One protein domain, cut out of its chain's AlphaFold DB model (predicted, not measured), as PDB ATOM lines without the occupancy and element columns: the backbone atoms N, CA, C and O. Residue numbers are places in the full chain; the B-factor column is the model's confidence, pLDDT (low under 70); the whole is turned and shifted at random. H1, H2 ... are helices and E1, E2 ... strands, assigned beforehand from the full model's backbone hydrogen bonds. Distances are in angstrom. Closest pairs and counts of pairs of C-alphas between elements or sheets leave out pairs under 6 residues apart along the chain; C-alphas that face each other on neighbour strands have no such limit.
ATOM      1  N   ASP A   8     -22.225  19.083 -15.322       84.31
ATOM      2  CA  ASP A   8     -22.169  19.268 -13.868       84.31
ATOM      3  C   ASP A   8     -22.557  20.704 -13.489       84.31
ATOM      4  O   ASP A   8     -23.484  20.907 -12.705       84.31
ATOM      5  N   GLN A   9     -21.962  21.693 -14.159       87.75
ATOM      6  CA  GLN A   9     -22.276  23.108 -13.942       87.75
ATOM      7  C   GLN A   9     -23.736  23.430 -14.283       87.75
ATOM      8  O   GLN A   9     -24.389  24.188 -13.575       87.75
ATOM      9  N   ILE A  10     -24.295  22.845 -15.347       87.75
ATOM     10  CA  ILE A  10     -25.707  23.054 -15.704       87.75
ATOM     11  C   ILE A  10     -26.634  22.460 -14.640       87.75
ATOM     12  O   ILE A  10     -27.652  23.068 -14.309       87.75
ATOM     13  N   ILE A  11     -26.295  21.296 -14.082       87.31
ATOM     14  CA  ILE A  11     -27.054  20.693 -12.982       87.31
ATOM     15  C   ILE A  11     -27.009  21.596 -11.744       87.31
ATOM     16  O   ILE A  11     -28.056  21.825 -11.133       87.31
ATOM     17  N   GLU A  12     -25.838  22.135 -11.404       90.12
ATOM     18  CA  GLU A  12     -25.662  23.087 -10.300       90.12
ATOM     19  C   GLU A  12     -26.486  24.362 -10.515       90.12
ATOM     20  O   GLU A  12     -27.313  24.699  -9.669       90.12
ATOM     21  N   ILE A  13     -26.366  25.004 -11.682       91.19
ATOM     22  CA  ILE A  13     -27.122  26.214 -12.054       91.19
ATOM     23  C   ILE A  13     -28.632  25.974 -11.953       91.19
ATOM     24  O   ILE A  13     -29.373  26.799 -11.420       91.19
ATOM     25  N   VAL A  14     -29.120  24.838 -12.463       90.44
ATOM     26  CA  VAL A  14     -30.553  24.522 -12.419       90.44
ATOM     27  C   VAL A  14     -31.038  24.343 -10.980       90.44
ATOM     28  O   VAL A  14     -32.137  24.796 -10.667       90.44
ATOM     29  N   ARG A  15     -30.244  23.722 -10.101       91.56
ATOM     30  CA  ARG A  15     -30.628  23.440  -8.706       91.56
ATOM     31  C   ARG A  15     -30.466  24.628  -7.761       91.56
ATOM     32  O   ARG A  15     -31.158  24.665  -6.741       91.56
ATOM     33  N   ALA A  16     -29.562  25.550  -8.079       93.94
ATOM     34  CA  ALA A  16     -29.268  26.728  -7.277       93.94
ATOM     35  C   ALA A  16     -30.474  27.673  -7.167       93.94
ATOM     36  O   ALA A  16     -31.329  27.720  -8.055       93.94
ATOM     37  N   GLU A  17     -30.531  28.436  -6.079       95.06
ATOM     38  CA  GLU A  17     -31.484  29.539  -5.955       95.06
ATOM     39  C   GLU A  17     -31.096  30.672  -6.896       95.06
ATOM     40  O   GLU A  17     -29.916  30.981  -7.078       95.06
ATOM     41  N   LYS A  18     -32.106  31.279  -7.511       94.81
ATOM     42  CA  LYS A  18     -31.940  32.332  -8.507       94.81
ATOM     43  C   LYS A  18     -32.677  33.573  -8.052       94.81
ATOM     44  O   LYS A  18     -33.729  33.482  -7.422       94.81
ATOM     45  N   VAL A  19     -32.151  34.719  -8.431       93.50
ATOM     46  CA  VAL A  19     -32.774  36.022  -8.230       93.50
ATOM     47  C   VAL A  19     -32.833  36.741  -9.566       93.50
ATOM     48  O   VAL A  19     -32.051  36.451 -10.471       93.50
ATOM     49  N   PHE A  20     -33.774  37.663  -9.707       92.12
ATOM     50  CA  PHE A  20     -33.771  38.576 -10.841       92.12
ATOM     51  C   PHE A  20     -32.551  39.491 -10.758       92.12
ATOM     52  O   PHE A  20     -32.183  39.943  -9.669       92.12
ATOM     53  N   ARG A  21     -31.908  39.740 -11.901       89.12
ATOM     54  CA  ARG A  21     -30.757  40.640 -11.971       89.12
ATOM     55  C   ARG A  21     -31.155  42.050 -11.534       89.12
ATOM     56  O   ARG A  21     -32.274  42.506 -11.779       89.12
ATOM     57  N   HIS A  22     -30.217  42.744 -10.889       77.81
ATOM     58  CA  HIS A  22     -30.423  44.096 -10.370       77.81
ATOM     59  C   HIS A  22     -31.017  45.031 -11.441       77.81
ATOM     60  O   HIS A  22     -30.489  45.122 -12.548       77.81
ATOM     61  N   GLY A  23     -32.122  45.707 -11.106       72.62
ATOM     62  CA  GLY A  23     -32.879  46.572 -12.022       72.62
ATOM     63  C   GLY A  23     -34.154  45.948 -12.607       72.62
ATOM     64  O   GLY A  23     -34.993  46.688 -13.112       72.62
ATOM     65  N   GLN A  24     -34.363  44.630 -12.497       75.81
ATOM     66  CA  GLN A  24     -35.669  44.008 -12.769       75.81
ATOM     67  C   GLN A  24     -36.501  43.926 -11.488       75.81
ATOM     68  O   GLN A  24     -36.551  42.899 -10.814       75.81
ATOM     69  N   THR A  25     -37.133  45.046 -11.145       67.06
ATOM     70  CA  THR A  25     -37.973  45.193  -9.944       67.06
ATOM     71  C   THR A  25     -39.464  45.046 -10.219       67.06
ATOM     72  O   THR A  25     -40.242  45.008  -9.274       67.06
ATOM     73  N   GLU A  26     -39.868  44.947 -11.487       76.94
ATOM     74  CA  GLU A  26     -41.272  44.930 -11.899       76.94
ATOM     75  C   GLU A  26     -41.557  43.803 -12.897       76.94
ATOM     76  O   GLU A  26     -40.737  43.465 -13.760       76.94
ATOM     77  N   LEU A  27     -42.750  43.218 -12.782       83.31
ATOM     78  CA  LEU A  27     -43.235  42.162 -13.666       83.31
ATOM     79  C   LEU A  27     -43.996  42.770 -14.852       83.31
ATOM     80  O   LEU A  27     -45.224  42.844 -14.851       83.31
ATOM     81  N   THR A  28     -43.266  43.168 -15.895       86.19
ATOM     82  CA  THR A  28     -43.865  43.829 -17.067       86.19
ATOM     83  C   THR A  28     -43.928  42.902 -18.278       86.19
ATOM     84  O   THR A  28     -42.937  42.665 -18.969       86.19
ATOM     85  N   PHE A  29     -45.125  42.395 -18.583       89.00
ATOM     86  CA  PHE A  29     -45.361  41.577 -19.773       89.00
ATOM     87  C   PHE A  29     -45.502  42.426 -21.044       89.00
ATOM     88  O   PHE A  29     -46.444  43.207 -21.217       89.00
ATOM     89  N   THR A  30     -44.619  42.194 -22.011       92.75
ATOM     90  CA  THR A  30     -44.677  42.833 -23.332       92.75
ATOM     91  C   THR A  30     -45.613  42.080 -24.276       92.75
ATOM     92  O   THR A  30     -45.853  40.880 -24.120       92.75
ATOM     93  N   ARG A  31     -46.177  42.776 -25.269       93.12
ATOM     94  CA  ARG A  31     -47.033  42.162 -26.294       93.12
ATOM     95  C   ARG A  31     -46.238  41.151 -27.130       93.12
ATOM     96  O   ARG A  31     -45.119  41.433 -27.556       93.12
ATOM     97  N   TYR A  32     -46.838  39.994 -27.401       89.88
ATOM     98  CA  TYR A  32     -46.300  38.961 -28.285       89.88
ATOM     99  C   TYR A  32     -47.361  38.555 -29.311       89.88
ATOM    100  O   TYR A  32     -48.383  37.966 -28.968       89.88
ATOM    101  N   GLY A  33     -47.137  38.894 -30.581       88.75
ATOM    102  CA  GLY A  33     -48.160  38.737 -31.615       88.75
ATOM    103  C   GLY A  33     -49.410  39.576 -31.323       88.75
ATOM    104  O   GLY A  33     -49.351  40.611 -30.657       88.75
ATOM    105  N   GLU A  34     -50.560  39.137 -31.831       88.38
ATOM    106  CA  GLU A  34     -51.803  39.896 -31.665       88.38
ATOM    107  C   GLU A  34     -52.435  39.725 -30.284       88.38
ATOM    108  O   GLU A  34     -52.883  40.721 -29.717       88.38
ATOM    109  N   LYS A  35     -52.431  38.491 -29.761       91.00
ATOM    110  CA  LYS A  35     -53.181  38.055 -28.568       91.00
ATOM    111  C   LYS A  35     -52.310  37.568 -27.410       91.00
ATOM    112  O   LYS A  35     -52.842  37.189 -26.371       91.00
ATOM    113  N   GLY A  36     -50.995  37.528 -27.595       93.62
ATOM    114  CA  GLY A  36     -50.070  36.945 -26.637       93.62
ATOM    115  C   GLY A  36     -49.309  37.979 -25.821       93.62
ATOM    116  O   GLY A  36     -49.281  39.181 -26.111       93.62
ATOM    117  N   ARG A  37     -48.634  37.475 -24.794       95.19
ATOM    118  CA  ARG A  37     -47.742  38.238 -23.920       95.19
ATOM    119  C   ARG A  37     -46.461  37.456 -23.688       95.19
ATOM    120  O   ARG A  37     -46.473  36.227 -23.698       95.19
ATOM    121  N   ARG A  38     -45.359  38.161 -23.466       95.50
ATOM    122  CA  ARG A  38     -44.078  37.564 -23.085       95.50
ATOM    123  C   ARG A  38     -43.380  38.381 -22.011       95.50
ATOM    124  O   ARG A  38     -43.523  39.603 -21.960       95.50
ATOM    125  N   PHE A  39     -42.595  37.694 -21.209       93.81
ATOM    126  CA  PHE A  39     -41.717  38.257 -20.210       93.81
ATOM    127  C   PHE A  39     -40.368  37.559 -20.328       93.81
ATOM    128  O   PHE A  39     -40.290  36.330 -20.302       93.81
ATOM    129  N   ASP A  40     -39.324  38.359 -20.482       93.94
ATOM    130  CA  ASP A  40     -37.952  37.897 -20.607       93.94
ATOM    131  C   ASP A  40     -37.148  38.567 -19.492       93.94
ATOM    132  O   ASP A  40     -37.257  39.777 -19.279       93.94
ATOM    133  N   ALA A  41     -36.372  37.781 -18.756       93.56
ATOM    134  CA  ALA A  41     -35.606  38.282 -17.631       93.56
ATOM    135  C   ALA A  41     -34.239  37.634 -17.522       93.56
ATOM    136  O   ALA A  41     -34.088  36.428 -17.736       93.56
ATOM    137  N   ASP A  42     -33.268  38.448 -17.133       93.88
ATOM    138  CA  ASP A  42     -31.959  37.976 -16.734       93.88
ATOM    139  C   ASP A  42     -32.011  37.577 -15.257       93.88
ATOM    140  O   ASP A  42     -32.540  38.288 -14.398       93.88
ATOM    141  N   LEU A  43     -31.451  36.411 -14.967       94.12
ATOM    142  CA  LEU A  43     -31.338  35.877 -13.623       94.12
ATOM    143  C   LEU A  43     -29.871  35.824 -13.217       94.12
ATOM    144  O   LEU A  43     -29.001  35.492 -14.023       94.12
ATOM    145  N   ASP A  44     -29.631  36.043 -11.934       93.06
ATOM    146  CA  ASP A  44     -28.368  35.735 -11.285       93.06
ATOM    147  C   ASP A  44     -28.574  34.577 -10.301       93.06
ATOM    148  O   ASP A  44     -29.681  34.328  -9.810       93.06
ATOM    149  N   LEU A  45     -27.509  33.828 -10.019       94.19
ATOM    150  CA  LEU A  45     -27.530  32.898  -8.895       94.19
ATOM    151  C   LEU A  45     -27.479  33.718  -7.609       94.19
ATOM    152  O   LEU A  45     -26.656  34.623  -7.492       94.19
ATOM    153  N   LYS A  46     -28.343  33.394  -6.644       91.38
ATOM    154  CA  LYS A  46     -28.364  34.074  -5.340       91.38
ATOM    155  C   LYS A  46     -27.010  33.967  -4.636       91.38
ATOM    156  O   LYS A  46     -26.533  34.924  -4.041       91.38
ATOM    157  N   GLU A  47     -26.404  32.792  -4.747       88.50
ATOM    158  CA  GLU A  47     -25.050  32.493  -4.303       88.50
ATOM    159  C   GLU A  47     -24.349  31.739  -5.435       88.50
ATOM    160  O   GLU A  47     -24.877  30.744  -5.940       88.50
ATOM    161  N   GLY A  48     -23.175  32.208  -5.859       82.38
ATOM    162  CA  GLY A  48     -22.362  31.500  -6.846       82.38
ATOM    163  C   GLY A  48     -21.678  32.398  -7.869       82.38
ATOM    164  O   GLY A  48     -21.490  33.596  -7.672       82.38
ATOM    165  N   ILE A  49     -21.258  31.767  -8.965       84.69
ATOM    166  CA  ILE A  49     -20.554  32.428 -10.064       84.69
ATOM    167  C   ILE A  49     -21.515  33.214 -10.959       84.69
ATOM    168  O   ILE A  49     -22.691  32.872 -11.092       84.69
ATOM    169  N   LEU A  50     -20.981  34.227 -11.641       85.69
ATOM    170  CA  LEU A  50     -21.713  34.932 -12.686       85.69
ATOM    171  C   LEU A  50     -22.015  33.976 -13.844       85.69
ATOM    172  O   LEU A  50     -21.107  33.408 -14.457       85.69
ATOM    173  N   VAL A  51     -23.298  33.845 -14.167       88.81
ATOM    174  CA  VAL A  51     -23.786  33.034 -15.281       88.81
ATOM    175  C   VAL A  51     -24.702  33.865 -16.165       88.81
ATOM    176  O   VAL A  51     -25.548  34.616 -15.695       88.81
ATOM    177  N   ASP A  52     -24.551  33.713 -17.476       90.31
ATOM    178  CA  ASP A  52     -25.601  34.114 -18.412       90.31
ATOM    179  C   ASP A  52     -26.774  33.147 -18.235       90.31
ATOM    180  O   ASP A  52     -26.672  31.987 -18.642       90.31
ATOM    181  N   LEU A  53     -27.831  33.586 -17.553       93.94
ATOM    182  CA  LEU A  53     -29.014  32.795 -17.250       93.94
ATOM    183  C   LEU A  53     -30.256  33.632 -17.522       93.94
ATOM    184  O   LEU A  53     -30.406  34.719 -16.975       93.94
ATOM    185  N   ARG A  54     -31.155  33.103 -18.350       95.25
ATOM    186  CA  ARG A  54     -32.392  33.793 -18.721       95.25
ATOM    187  C   ARG A  54     -33.623  32.976 -18.397       95.25
ATOM    188  O   ARG A  54     -33.652  31.764 -18.634       95.25
ATOM    189  N   LEU A  55     -34.645  33.662 -17.907       96.12
ATOM    190  CA  LEU A  55     -36.012  33.182 -17.831       96.12
ATOM    191  C   LEU A  55     -36.797  33.765 -19.002       96.12
ATOM    192  O   LEU A  55     -36.841  34.974 -19.185       96.12
ATOM    193  N   HIS A  56     -37.450  32.893 -19.755       96.62
ATOM    194  CA  HIS A  56     -38.421  33.276 -20.767       96.62
ATOM    195  C   HIS A  56     -39.783  32.727 -20.357       96.62
ATOM    196  O   HIS A  56     -39.898  31.539 -20.055       96.62
ATOM    197  N   VAL A  57     -40.810  33.566 -20.377       96.69
ATOM    198  CA  VAL A  57     -42.208  33.205 -20.122       96.69
ATOM    199  C   VAL A  57     -43.055  33.787 -21.242       96.69
ATOM    200  O   VAL A  57     -42.898  34.947 -21.610       96.69
ATOM    201  N   ARG A  58     -43.966  32.996 -21.803       95.62
ATOM    202  CA  ARG A  58     -44.887  33.449 -22.847       95.62
ATOM    203  C   ARG A  58     -46.264  32.840 -22.672       95.62
ATOM    204  O   ARG A  58     -46.367  31.687 -22.279       95.62
ATOM    205  N   GLY A  59     -47.292  33.586 -23.048       95.25
ATOM    206  CA  GLY A  59     -48.617  33.059 -23.345       95.25
ATOM    207  C   GLY A  59     -48.974  33.376 -24.789       95.25
ATOM    208  O   GLY A  59     -48.930  34.541 -25.184       95.25
ATOM    209  N   GLY A  60     -49.280  32.351 -25.589       91.44
ATOM    210  CA  GLY A  60     -49.696  32.540 -26.984       91.44
ATOM    211  C   GLY A  60     -51.023  33.295 -27.098       91.44
ATOM    212  O   GLY A  60     -51.167  34.169 -27.951       91.44
ATOM    213  N   VAL A  61     -51.950  32.997 -26.188       93.19
ATOM    214  CA  VAL A  61     -53.210  33.712 -25.971       93.19
ATOM    215  C   VAL A  61     -53.331  33.963 -24.471       93.19
ATOM    216  O   VAL A  61     -53.271  33.017 -23.689       93.19
ATOM    217  N   VAL A  62     -53.451  35.230 -24.061       89.81
ATOM    218  CA  VAL A  62     -53.389  35.616 -22.636       89.81
ATOM    219  C   VAL A  62     -54.425  34.895 -21.789       89.81
ATOM    220  O   VAL A  62     -54.079  34.460 -20.703       89.81
ATOM    221  N   ASP A  63     -55.636  34.691 -22.293       91.00
ATOM    222  CA  ASP A  63     -56.730  34.099 -21.514       91.00
ATOM    223  C   ASP A  63     -56.816  32.568 -21.648       91.00
ATOM    224  O   ASP A  63     -57.759  31.945 -21.165       91.00
ATOM    225  N   GLU A  64     -55.837  31.932 -22.304       95.25
ATOM    226  CA  GLU A  64     -55.804  30.480 -22.492       95.25
ATOM    227  C   GLU A  64     -54.542  29.870 -21.863       95.25
ATOM    228  O   GLU A  64     -53.497  29.784 -22.526       95.25
ATOM    229  N   PRO A  65     -54.627  29.359 -20.616       95.12
ATOM    230  CA  PRO A  65     -53.474  28.805 -19.914       95.12
ATOM    231  C   PRO A  65     -52.756  27.683 -20.653       95.12
ATOM    232  O   PRO A  65     -51.537  27.578 -20.591       95.12
ATOM    233  N   ALA A  66     -53.480  26.882 -21.434       95.50
ATOM    234  CA  ALA A  66     -52.907  25.820 -22.259       95.50
ATOM    235  C   ALA A  66     -51.893  26.316 -23.316       95.50
ATOM    236  O   ALA A  66     -51.182  25.500 -23.904       95.50
ATOM    237  N   THR A  67     -51.828  27.627 -23.572       95.75
ATOM    238  CA  THR A  67     -50.872  28.251 -24.498       95.75
ATOM    239  C   THR A  67     -49.622  28.790 -23.809       95.75
ATOM    240  O   THR A  67     -48.738  29.320 -24.490       95.75
ATOM    241  N   TYR A  68     -49.545  28.714 -22.476       97.44
ATOM    242  CA  TYR A  68     -48.408  29.256 -21.754       97.44
ATOM    243  C   TYR A  68     -47.217  28.315 -21.794       97.44
ATOM    244  O   TYR A  68     -47.333  27.089 -21.729       97.44
ATOM    245  N   GLU A  69     -46.045  28.919 -21.870       97.62
ATOM    246  CA  GLU A  69     -44.782  28.216 -21.881       97.62
ATOM    247  C   GLU A  69     -43.727  29.019 -21.133       97.62
ATOM    248  O   GLU A  69     -43.710  30.250 -21.162       97.62
ATOM    249  N   ALA A  70     -42.801  28.304 -20.507       97.94
ATOM    250  CA  ALA A  70     -41.623  28.895 -19.904       97.94
ATOM    251  C   ALA A  70     -40.371  28.141 -20.328       97.94
ATOM    252  O   ALA A  70     -40.415  26.945 -20.621       97.94
ATOM    253  N   ALA A  71     -39.234  28.824 -20.319       97.81
ATOM    254  CA  ALA A  71     -37.941  28.232 -20.593       97.81
ATOM    255  C   ALA A  71     -36.863  28.854 -19.698       97.81
ATOM    256  O   ALA A  71     -36.832  30.066 -19.494       97.81
ATOM    257  N   LEU A  72     -35.953  28.006 -19.215       96.69
ATOM    258  CA  LEU A  72     -34.738  28.412 -18.518       96.69
ATOM    259  C   LEU A  72     -33.536  28.193 -19.443       96.69
ATOM    260  O   LEU A  72     -33.312  27.069 -19.918       96.69
ATOM    261  N   LEU A  73     -32.787  29.264 -19.713       94.62
ATOM    262  CA  LEU A  73     -31.737  29.303 -20.730       94.62
ATOM    263  C   LEU A  73     -30.397  29.768 -20.141       94.62
ATOM    264  O   LEU A  73     -30.094  30.961 -20.177       94.62
ATOM    265  N   PRO A  74     -29.555  28.860 -19.629       91.75
ATOM    266  CA  PRO A  74     -28.147  29.157 -19.416       91.75
ATOM    267  C   PRO A  74     -27.420  29.315 -20.758       91.75
ATOM    268  O   PRO A  74     -27.483  28.433 -21.620       91.75
ATOM    269  N   ALA A  75     -26.711  30.430 -20.933       89.19
ATOM    270  CA  ALA A  75     -25.967  30.784 -22.146       89.19
ATOM    271  C   ALA A  75     -26.811  30.670 -23.431       89.19
ATOM    272  O   ALA A  75     -26.348  30.165 -24.455       89.19
ATOM    273  N   GLY A  76     -28.084  31.073 -23.354       89.06
ATOM    274  CA  GLY A  76     -29.021  31.053 -24.480       89.06
ATOM    275  C   GLY A  76     -29.490  29.660 -24.920       89.06
ATOM    276  O   GLY A  76     -30.215  29.555 -25.908       89.06
ATOM    277  N   VAL A  77     -29.128  28.586 -24.208       88.69
ATOM    278  CA  VAL A  77     -29.572  27.227 -24.547       88.69
ATOM    279  C   VAL A  77     -30.610  26.743 -23.549       88.69
ATOM    280  O   VAL A  77     -30.351  26.688 -22.354       88.69
ATOM    281  N   ARG A  78     -31.784  26.332 -24.039       91.75
ATOM    282  CA  ARG A  78     -32.844  25.786 -23.185       91.75
ATOM    283  C   ARG A  78     -32.386  24.496 -22.504       91.75
ATOM    284  O   ARG A  78     -32.088  23.514 -23.182       91.75
ATOM    285  N   VAL A  79     -32.412  24.483 -21.171       93.69
ATOM    286  CA  VAL A  79     -32.134  23.283 -20.354       93.69
ATOM    287  C   VAL A  79     -33.361  22.793 -19.597       93.69
ATOM    288  O   VAL A  79     -33.470  21.600 -19.306       93.69
ATOM    289  N   ARG A  80     -34.298  23.695 -19.298       96.00
ATOM    290  CA  ARG A  80     -35.623  23.382 -18.760       96.00
ATOM    291  C   ARG A  80     -36.681  24.136 -19.550       96.00
ATOM    292  O   ARG A  80     -36.417  25.231 -20.046       96.00
ATOM    293  N   GLY A  81     -37.870  23.566 -19.659       97.00
ATOM    294  CA  GLY A  81     -39.034  24.284 -20.149       97.00
ATOM    295  C   GLY A  81     -40.319  23.696 -19.605       97.00
ATOM    296  O   GLY A  81     -40.398  22.490 -19.430       97.00
ATOM    297  N   ILE A  82     -41.309  24.532 -19.337       97.81
ATOM    298  CA  ILE A  82     -42.646  24.096 -18.934       97.81
ATOM    299  C   ILE A  82     -43.597  24.391 -20.083       97.81
ATOM    300  O   ILE A  82     -43.511  25.451 -20.699       97.81
ATOM    301  N   GLY A  83     -44.490  23.451 -20.369       96.62
ATOM    302  CA  GLY A  83     -45.546  23.639 -21.353       96.62
ATOM    303  C   GLY A  83     -46.691  22.658 -21.150       96.62
ATOM    304  O   GLY A  83     -46.635  21.763 -20.303       96.62
ATOM    305  N   TYR A  84     -47.728  22.826 -21.961       96.25
ATOM    306  CA  TYR A  84     -48.930  22.006 -21.922       96.25
ATOM    307  C   TYR A  84     -49.055  21.137 -23.179       96.25
ATOM    308  O   TYR A  84     -48.712  21.547 -24.289       96.25
ATOM    309  N   SER A  85     -49.556  19.910 -23.020       94.94
ATOM    310  CA  SER A  85     -49.936  19.053 -24.144       94.94
ATOM    311  C   SER A  85     -51.389  18.592 -24.011       94.94
ATOM    312  O   SER A  85     -51.699  17.856 -23.073       94.94
ATOM    313  N   PRO A  86     -52.299  18.947 -24.939       92.00
ATOM    314  CA  PRO A  86     -53.705  18.538 -24.846       92.00
ATOM    315  C   PRO A  86     -53.881  17.022 -24.999       92.00
ATOM    316  O   PRO A  86     -54.828  16.432 -24.474       92.00
ATOM    317  N   THR A  87     -52.948  16.375 -25.700       90.88
ATOM    318  CA  THR A  87     -52.928  14.937 -25.942       90.88
ATOM    319  C   THR A  87     -51.558  14.365 -25.614       90.88
ATOM    320  O   THR A  87     -50.525  15.016 -25.753       90.88
ATOM    321  N   ARG A  88     -51.547  13.107 -25.176       88.19
ATOM    322  CA  ARG A  88     -50.314  12.355 -24.954       88.19
ATOM    323  C   ARG A  88     -49.646  12.087 -26.304       88.19
ATOM    324  O   ARG A  88     -50.289  11.551 -27.205       88.19
ATOM    325  N   ARG A  89     -48.354  12.394 -26.431       85.62
ATOM    326  CA  ARG A  89     -47.560  12.074 -27.628       85.62
ATOM    327  C   ARG A  89     -46.705  10.846 -27.364       85.62
ATOM    328  O   ARG A  89     -45.989  10.790 -26.367       85.62
ATOM    329  N   ARG A  90     -46.758   9.878 -28.275       83.81
ATOM    330  CA  ARG A  90     -45.973   8.640 -28.207       83.81
ATOM    331  C   ARG A  90     -44.947   8.588 -29.331       83.81
ATOM    332  O   ARG A  90     -45.196   9.092 -30.421       83.81
ATOM    333  N   ARG A  91     -43.816   7.935 -29.077       76.94
ATOM    334  CA  ARG A  91     -42.801   7.600 -30.083       76.94
ATOM    335  C   ARG A  91     -42.379   6.150 -29.877       76.94
ATOM    336  O   ARG A  91     -41.997   5.790 -28.770       76.94
ATOM    337  N   PHE A  92     -42.476   5.318 -30.916       75.69
ATOM    338  CA  PHE A  92     -42.165   3.878 -30.845       75.69
ATOM    339  C   PHE A  92     -42.792   3.183 -29.618       75.69
ATOM    340  O   PHE A  92     -42.109   2.516 -28.849       75.69
ATOM    341  N   HIS A  93     -44.096   3.402 -29.406       69.19
ATOM    342  CA  HIS A  93     -44.888   2.859 -28.287       69.19
ATOM    343  C   HIS A  93     -44.498   3.324 -26.871       69.19
ATOM    344  O   HIS A  93     -45.117   2.884 -25.906       69.19
ATOM    345  N   LYS A  94     -43.550   4.256 -26.730       68.12
ATOM    346  CA  LYS A  94     -43.204   4.895 -25.452       68.12
ATOM    347  C   LYS A  94     -43.820   6.287 -25.366       68.12
ATOM    348  O   LYS A  94     -43.900   6.996 -26.373       68.12
ATOM    349  N   ASP A  95     -44.253   6.680 -24.173       68.31
ATOM    350  CA  ASP A  95     -44.713   8.045 -23.924       68.31
ATOM    351  C   ASP A  95     -43.528   9.005 -24.075       68.31
ATOM    352  O   ASP A  95     -42.504   8.863 -23.413       68.31
ATOM    353  N   TYR A  96     -43.659   9.945 -25.008       82.62
ATOM    354  CA  TYR A  96     -42.632  10.934 -25.332       82.62
ATOM    355  C   TYR A  96     -42.964  12.295 -24.715       82.62
ATOM    356  O   TYR A  96     -42.080  12.966 -24.198       82.62
ATOM    357  N   VAL A  97     -44.247  12.673 -24.727       87.69
ATOM    358  CA  VAL A  97     -44.777  13.836 -24.001       87.69
ATOM    359  C   VAL A  97     -46.061  13.410 -23.290       87.69
ATOM    360  O   VAL A  97     -46.972  12.899 -23.958       87.69
ATOM    361  N   PRO A  98     -46.167  13.580 -21.963       91.19
ATOM    362  CA  PRO A  98     -47.393  13.264 -21.245       91.19
ATOM    363  C   PRO A  98     -48.509  14.251 -21.619       91.19
ATOM    364  O   PRO A  98     -48.259  15.372 -22.062       91.19
ATOM    365  N   LYS A  99     -49.762  13.821 -21.443       93.31
ATOM    366  CA  LYS A  99     -50.914  14.728 -21.513       93.31
ATOM    367  C   LYS A  99     -50.872  15.660 -20.297       93.31
ATOM    368  O   LYS A  99     -50.605  15.188 -19.196       93.31
ATOM    369  N   GLY A 100     -51.205  16.928 -20.499       95.31
ATOM    370  CA  GLY A 100     -51.238  17.954 -19.467       95.31
ATOM    371  C   GLY A 100     -49.949  18.767 -19.381       95.31
ATOM    372  O   GLY A 100     -49.147  18.823 -20.325       95.31
ATOM    373  N   TRP A 101     -49.777  19.416 -18.234       97.38
ATOM    374  CA  TRP A 101     -48.585  20.178 -17.898       97.38
ATOM    375  C   TRP A 101     -47.391  19.268 -17.672       97.38
ATOM    376  O   TRP A 101     -47.497  18.193 -17.076       97.38
ATOM    377  N   HIS A 102     -46.244  19.694 -18.179       96.81
ATOM    378  CA  HIS A 102     -45.019  18.927 -18.075       96.81
ATOM    379  C   HIS A 102     -43.789  19.820 -18.128       96.81
ATOM    380  O   HIS A 102     -43.797  20.890 -18.738       96.81
ATOM    381  N   GLU A 103     -42.707  19.329 -17.538       96.62
ATOM    382  CA  GLU A 103     -41.385  19.914 -17.652       96.62
ATOM    383  C   GLU A 103     -40.550  19.133 -18.672       96.62
ATOM    384  O   GLU A 103     -40.263  17.946 -18.521       96.62
ATOM    385  N   ASN A 104     -40.133  19.824 -19.720       94.50
ATOM    386  CA  ASN A 104     -39.075  19.426 -20.623       94.50
ATOM    387  C   ASN A 104     -37.713  19.615 -19.933       94.50
ATOM    388  O   ASN A 104     -37.305  20.745 -19.664       94.50
ATOM    389  N   ARG A 105     -36.994  18.523 -19.667       93.00
ATOM    390  CA  ARG A 105     -35.642  18.529 -19.098       93.00
ATOM    391  C   ARG A 105     -34.640  18.073 -20.143       93.00
ATOM    392  O   ARG A 105     -34.671  16.921 -20.575       93.00
ATOM    393  N   ILE A 106     -33.747  18.982 -20.517       89.69
ATOM    394  CA  ILE A 106     -32.658  18.702 -21.446       89.69
ATOM    395  C   ILE A 106     -31.378  18.479 -20.641       89.69
ATOM    396  O   ILE A 106     -30.948  19.362 -19.894       89.69
ATOM    397  N   ASP A 107     -30.789  17.294 -20.790       83.88
ATOM    398  CA  ASP A 107     -29.487  16.945 -20.234       83.88
ATOM    399  C   ASP A 107     -28.383  17.171 -21.284       83.88
ATOM    400  O   ASP A 107     -28.270  16.419 -22.256       83.88
ATOM    401  N   PRO A 108     -27.555  18.208 -21.116       77.06
ATOM    402  CA  PRO A 108     -26.480  18.532 -22.043       77.06
ATOM    403  C   PRO A 108     -25.324  17.518 -22.029       77.06
ATOM    404  O   PRO A 108     -24.559  17.508 -22.991       77.06
ATOM    405  N   SER A 109     -25.176  16.687 -20.980       74.88
ATOM    406  CA  SER A 109     -24.129  15.642 -20.911       74.88
ATOM    407  C   SER A 109     -24.352  14.520 -21.905       74.88
ATOM    408  O   SER A 109     -23.398  13.895 -22.363       74.88
ATOM    409  N   LEU A 110     -25.613  14.263 -22.238       80.12
ATOM    410  CA  LEU A 110     -25.988  13.139 -23.069       80.12
ATOM    411  C   LEU A 110     -25.865  13.504 -24.546       80.12
ATOM    412  O   LEU A 110     -26.096  14.644 -24.972       80.12
ATOM    413  N   SER A 111     -25.511  12.517 -25.369       78.44
ATOM    414  CA  SER A 111     -25.376  12.720 -26.811       78.44
ATOM    415  C   SER A 111     -26.702  13.175 -27.434       78.44
ATOM    416  O   SER A 111     -27.783  12.852 -26.947       78.44
ATOM    417  N   GLY A 112     -26.649  13.899 -28.556       76.19
ATOM    418  CA  GLY A 112     -27.853  14.371 -29.261       76.19
ATOM    419  C   GLY A 112     -28.821  13.258 -29.691       76.19
ATOM    420  O   GLY A 112     -29.985  13.535 -29.964       76.19
ATOM    421  N   ARG A 113     -28.336  12.013 -29.760       79.12
ATOM    422  CA  ARG A 113     -29.099  10.822 -30.157       79.12
ATOM    423  C   ARG A 113     -29.608  10.016 -28.959       79.12
ATOM    424  O   ARG A 113     -30.364   9.070 -29.159       79.12
ATOM    425  N   ASP A 114     -29.200  10.374 -27.745       80.12
ATOM    426  CA  ASP A 114     -29.611   9.688 -26.526       80.12
ATOM    427  C   ASP A 114     -31.085   9.982 -26.213       80.12
ATOM    428  O   ASP A 114     -31.513  11.138 -26.179       80.12
ATOM    429  N   ALA A 115     -31.875   8.934 -25.978       77.94
ATOM    430  CA  ALA A 115     -33.294   9.070 -25.656       77.94
ATOM    431  C   ALA A 115     -33.529   9.756 -24.296       77.94
ATOM    432  O   ALA A 115     -34.556  10.402 -24.103       77.94
ATOM    433  N   GLY A 116     -32.578   9.640 -23.368       80.94
ATOM    434  CA  GLY A 116     -32.588  10.288 -22.062       80.94
ATOM    435  C   GLY A 116     -32.183  11.760 -22.095       80.94
ATOM    436  O   GLY A 116     -32.405  12.454 -21.105       80.94
ATOM    437  N   ARG A 117     -31.642  12.264 -23.215       84.38
ATOM    438  CA  ARG A 117     -31.222  13.669 -23.342       84.38
ATOM    439  C   ARG A 117     -32.372  14.645 -23.177       84.38
ATOM    440  O   ARG A 117     -32.153  15.742 -22.682       84.38
ATOM    441  N   ASN A 118     -33.563  14.302 -23.649       88.31
ATOM    442  CA  ASN A 118     -34.709  15.196 -23.621       88.31
ATOM    443  C   ASN A 118     -35.918  14.461 -23.050       88.31
ATOM    444  O   ASN A 118     -36.587  13.711 -23.762       88.31
ATOM    445  N   ARG A 119     -36.176  14.667 -21.759       91.00
ATOM    446  CA  ARG A 119     -37.268  14.007 -21.038       91.00
ATOM    447  C   ARG A 119     -38.402  14.983 -20.792       91.00
ATOM    448  O   ARG A 119     -38.162  16.155 -20.524       91.00
ATOM    449  N   HIS A 120     -39.627  14.487 -20.861       92.94
ATOM    450  CA  HIS A 120     -40.813  15.240 -20.479       92.94
ATOM    451  C   HIS A 120     -41.401  14.596 -19.228       92.94
ATOM    452  O   HIS A 120     -41.878  13.463 -19.278       92.94
ATOM    453  N   GLU A 121     -41.341  15.308 -18.112       93.19
ATOM    454  CA  GLU A 121     -41.837  14.834 -16.823       93.19
ATOM    455  C   GLU A 121     -43.181  15.510 -16.520       93.19
ATOM    456  O   GLU A 121     -43.276  16.731 -16.649       93.19
ATOM    457  N   PRO A 122     -44.241  14.757 -16.179       95.19
ATOM    458  CA  PRO A 122     -45.541  15.344 -15.879       95.19
ATOM    459  C   PRO A 122     -45.470  16.213 -14.619       95.19
ATOM    460  O   PRO A 122     -44.809  15.856 -13.647       95.19
ATOM    461  N   LEU A 123     -46.198  17.327 -14.628       95.75
ATOM    462  CA  LEU A 123     -46.373  18.199 -13.471       95.75
ATOM    463  C   LEU A 123     -47.827  18.091 -12.998       95.75
ATOM    464  O   LEU A 123     -48.686  18.848 -13.444       95.75
ATOM    465  N   ALA A 124     -48.107  17.097 -12.150       87.12
ATOM    466  CA  ALA A 124     -49.472  16.723 -11.768       87.12
ATOM    467  C   ALA A 124     -50.249  17.867 -11.090       87.12
ATOM    468  O   ALA A 124     -51.414  18.079 -11.414       87.12
ATOM    469  N   ASP A 125     -49.578  18.640 -10.234       88.94
ATOM    470  CA  ASP A 125     -50.193  19.721  -9.448       88.94
ATOM    471  C   ASP A 125     -50.020  21.110 -10.090       88.94
ATOM    472  O   ASP A 125     -50.338  22.147  -9.504       88.94
ATOM    473  N   PHE A 126     -49.487  21.155 -11.312       94.38
ATOM    474  CA  PHE A 126     -49.239  22.401 -12.020       94.38
ATOM    475  C   PHE A 126     -50.473  22.766 -12.842       94.38
ATOM    476  O   PHE A 126     -50.663  22.274 -13.948       94.38
ATOM    477  N   ALA A 127     -51.328  23.616 -12.281       94.06
ATOM    478  CA  ALA A 127     -52.565  24.082 -12.902       94.06
ATOM    479  C   ALA A 127     -52.647  25.617 -12.807       94.06
ATOM    480  O   ALA A 127     -53.220  26.127 -11.846       94.06
ATOM    481  N   PRO A 128     -52.003  26.358 -13.727       96.12
ATOM    482  CA  PRO A 128     -52.045  27.812 -13.734       96.12
ATOM    483  C   PRO A 128     -53.434  28.328 -14.128       96.12
ATOM    484  O   PRO A 128     -54.032  27.815 -15.077       96.12
ATOM    485  N   THR A 129     -53.924  29.351 -13.430       95.94
ATOM    486  CA  THR A 129     -55.206  30.013 -13.745       95.94
ATOM    487  C   THR A 129     -55.063  31.133 -14.765       95.94
ATOM    488  O   THR A 129     -55.951  31.334 -15.587       95.94
ATOM    489  N   ASP A 130     -53.935  31.835 -14.727       94.88
ATOM    490  CA  ASP A 130     -53.597  32.960 -15.594       94.88
ATOM    491  C   ASP A 130     -52.070  33.065 -15.758       94.88
ATOM    492  O   ASP A 130     -51.302  32.257 -15.221       94.88
ATOM    493  N   LEU A 131     -51.613  34.035 -16.552       93.19
ATOM    494  CA  LEU A 131     -50.199  34.173 -16.898       93.19
ATOM    495  C   LEU A 131     -49.320  34.579 -15.698       93.19
ATOM    496  O   LEU A 131     -48.139  34.222 -15.662       93.19
ATOM    497  N   ILE A 132     -49.874  35.289 -14.713       93.19
ATOM    498  CA  ILE A 132     -49.160  35.692 -13.495       93.19
ATOM    499  C   ILE A 132     -49.035  34.491 -12.555       93.19
ATOM    500  O   ILE A 132     -47.941  34.212 -12.060       93.19
ATOM    501  N   ASP A 133     -50.114  33.735 -12.347       94.25
ATOM    502  CA  ASP A 133     -50.083  32.483 -11.586       94.25
ATOM    503  C   ASP A 133     -49.131  31.466 -12.236       94.25
ATOM    504  O   ASP A 133     -48.296  30.860 -11.560       94.25
ATOM    505  N   PHE A 134     -49.141  31.360 -13.569       96.19
ATOM    506  CA  PHE A 134     -48.154  30.577 -14.313       96.19
ATOM    507  C   PHE A 134     -46.721  31.008 -14.004       96.19
ATOM    508  O   PHE A 134     -45.904  30.171 -13.621       96.19
ATOM    509  N   PHE A 135     -46.417  32.303 -14.124       95.12
ATOM    510  CA  PHE A 135     -45.103  32.848 -13.793       95.12
ATOM    511  C   PHE A 135     -44.689  32.503 -12.356       95.12
ATOM    512  O   PHE A 135     -43.582  32.014 -12.137       95.12
ATOM    513  N   ARG A 136     -45.587  32.666 -11.378       93.88
ATOM    514  CA  ARG A 136     -45.321  32.345  -9.967       93.88
ATOM    515  C   ARG A 136     -45.015  30.869  -9.759       93.88
ATOM    516  O   ARG A 136     -44.031  30.541  -9.094       93.88
ATOM    517  N   LYS A 137     -45.808  29.974 -10.352       95.69
ATOM    518  CA  LYS A 137     -45.566  28.527 -10.278       95.69
ATOM    519  C   LYS A 137     -44.246  28.145 -10.947       95.69
ATOM    520  O   LYS A 137     -43.524  27.315 -10.402       95.69
ATOM    521  N   VAL A 138     -43.896  28.766 -12.078       96.38
ATOM    522  CA  VAL A 138     -42.590  28.586 -12.740       96.38
ATOM    523  C   VAL A 138     -41.454  29.034 -11.820       96.38
ATOM    524  O   VAL A 138     -40.504  28.278 -11.613       96.38
ATOM    525  N   CYS A 139     -41.555  30.231 -11.235       95.06
ATOM    526  CA  CYS A 139     -40.559  30.750 -10.302       95.06
ATOM    527  C   CYS A 139     -40.373  29.820  -9.104       95.06
ATOM    528  O   CYS A 139     -39.244  29.443  -8.796       95.06
ATOM    529  N   HIS A 140     -41.467  29.375  -8.487       94.69
ATOM    530  CA  HIS A 140     -41.426  28.418  -7.386       94.69
ATOM    531  C   HIS A 140     -40.753  27.100  -7.801       94.69
ATOM    532  O   HIS A 140     -39.797  26.664  -7.158       94.69
ATOM    533  N   HIS A 141     -41.186  26.506  -8.919       95.50
ATOM    534  CA  HIS A 141     -40.667  25.229  -9.428       95.50
ATOM    535  C   HIS A 141     -39.165  25.278  -9.746       95.50
ATOM    536  O   HIS A 141     -38.445  24.305  -9.526       95.50
ATOM    537  N   TRP A 142     -38.660  26.418 -10.227       95.88
ATOM    538  CA  TRP A 142     -37.244  26.609 -10.574       95.88
ATOM    539  C   TRP A 142     -36.409  27.340  -9.517       95.88
ATOM    540  O   TRP A 142     -35.250  27.687  -9.793       95.88
ATOM    541  N   ARG A 143     -36.957  27.525  -8.308       95.44
ATOM    542  CA  ARG A 143     -36.308  28.204  -7.171       95.44
ATOM    543  C   ARG A 143     -35.818  29.613  -7.521       95.44
ATOM    544  O   ARG A 143     -34.702  30.003  -7.179       95.44
TER     545      ARG A 143
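AT A GLANCE: This is residues 8 to 143 of the 153 residues of an uncharacterized protein of Methylacidimicrobium sp. AP8 (UniProt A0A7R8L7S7). A strongly twisted wall of eight strands, E1 to E6 with E9 and E10, has the last helix, H2, packed over one face on E4 and E5, while the short helix H1 lies beside the strands near the ends of E3 and E5. A small hairpin, E7 and E8, reaches past the E9 and E10 side of the wall. The printed part has 136 residues, with two named helices and ten named strands; along the chain H1 comes first, then the ten strands, then H2; the large sheet is branched, with E3 the neighbour of E1, E2 and E4, its neighbour pairs are antiparallel, and the class is mixed, helices and strands. The whole is compact, with a radius of gyration of the C-alphas of 15.3 A and spans of 48 by 38 by 26 A.

HOW THE PARTS SIT: Start at H1, residues 8 to 15, which is on the sheet at a height of 8.6 A; its Ile 13 and Leu 45 of E3, residues 36 to 45, have C-alphas 7.4 A apart, the closest of the two. On one side of E3 look for E1, residues 18 to 20, with N 19 and O 44 at 2.9 A, and E2, residues 30 to 32, with N 30 and O 38 at 2.8 A. On the other side is E4, residues 53 to 59, with N 39 and O 57 at 2.8 A. The meander, each strand the antiparallel neighbour of the one before, runs from E2 through E3 and E4 to E5, residues 68 to 74, and E6, residues 80 to 85; N 56 and O 71 are 2.9 A apart, N 70 and O 82 2.9 A. The hairpin of E7, residues 89 to 91, and E8, residues 94 to 97, has N 89 and O 97 at 2.9 A. E8 runs on into E9, residues 100 to 106, across a break of 2 residues, at 97 degrees; N 81 of E6 and O 104 of E9 are within hydrogen-bond range at 2.9 A, and so are N 103 of E9 and O 121 of E10, residues 118 to 122, at 2.8 A. H2, residues 131 to 141, is over E4 and E5 at a height of 8.5 A, slantwise to E4 at 32 degrees on the local plane, only just so. In H1 and H2 every O i to N i+4 pair is within hydrogen-bond range.

IN THESE COORDINATES: Find C-alpha 8 at (-22.169, 19.268, -13.868), where H1 begins. E3 covers 29.0 A, E4 20.5 A, E5 20.4 A and E9 18.7 A. H2 runs 15.1 A to C-alpha 141 at (-40.667, 25.229, -9.428).

THE WHOLE: The C-alphas of Gly 23 and His 93 are the two farthest apart, 48.2 A. The printed part has no cut, and the link E9 to E10 is long. Confidence is under 70 at residue 25 and residues 93 to 95.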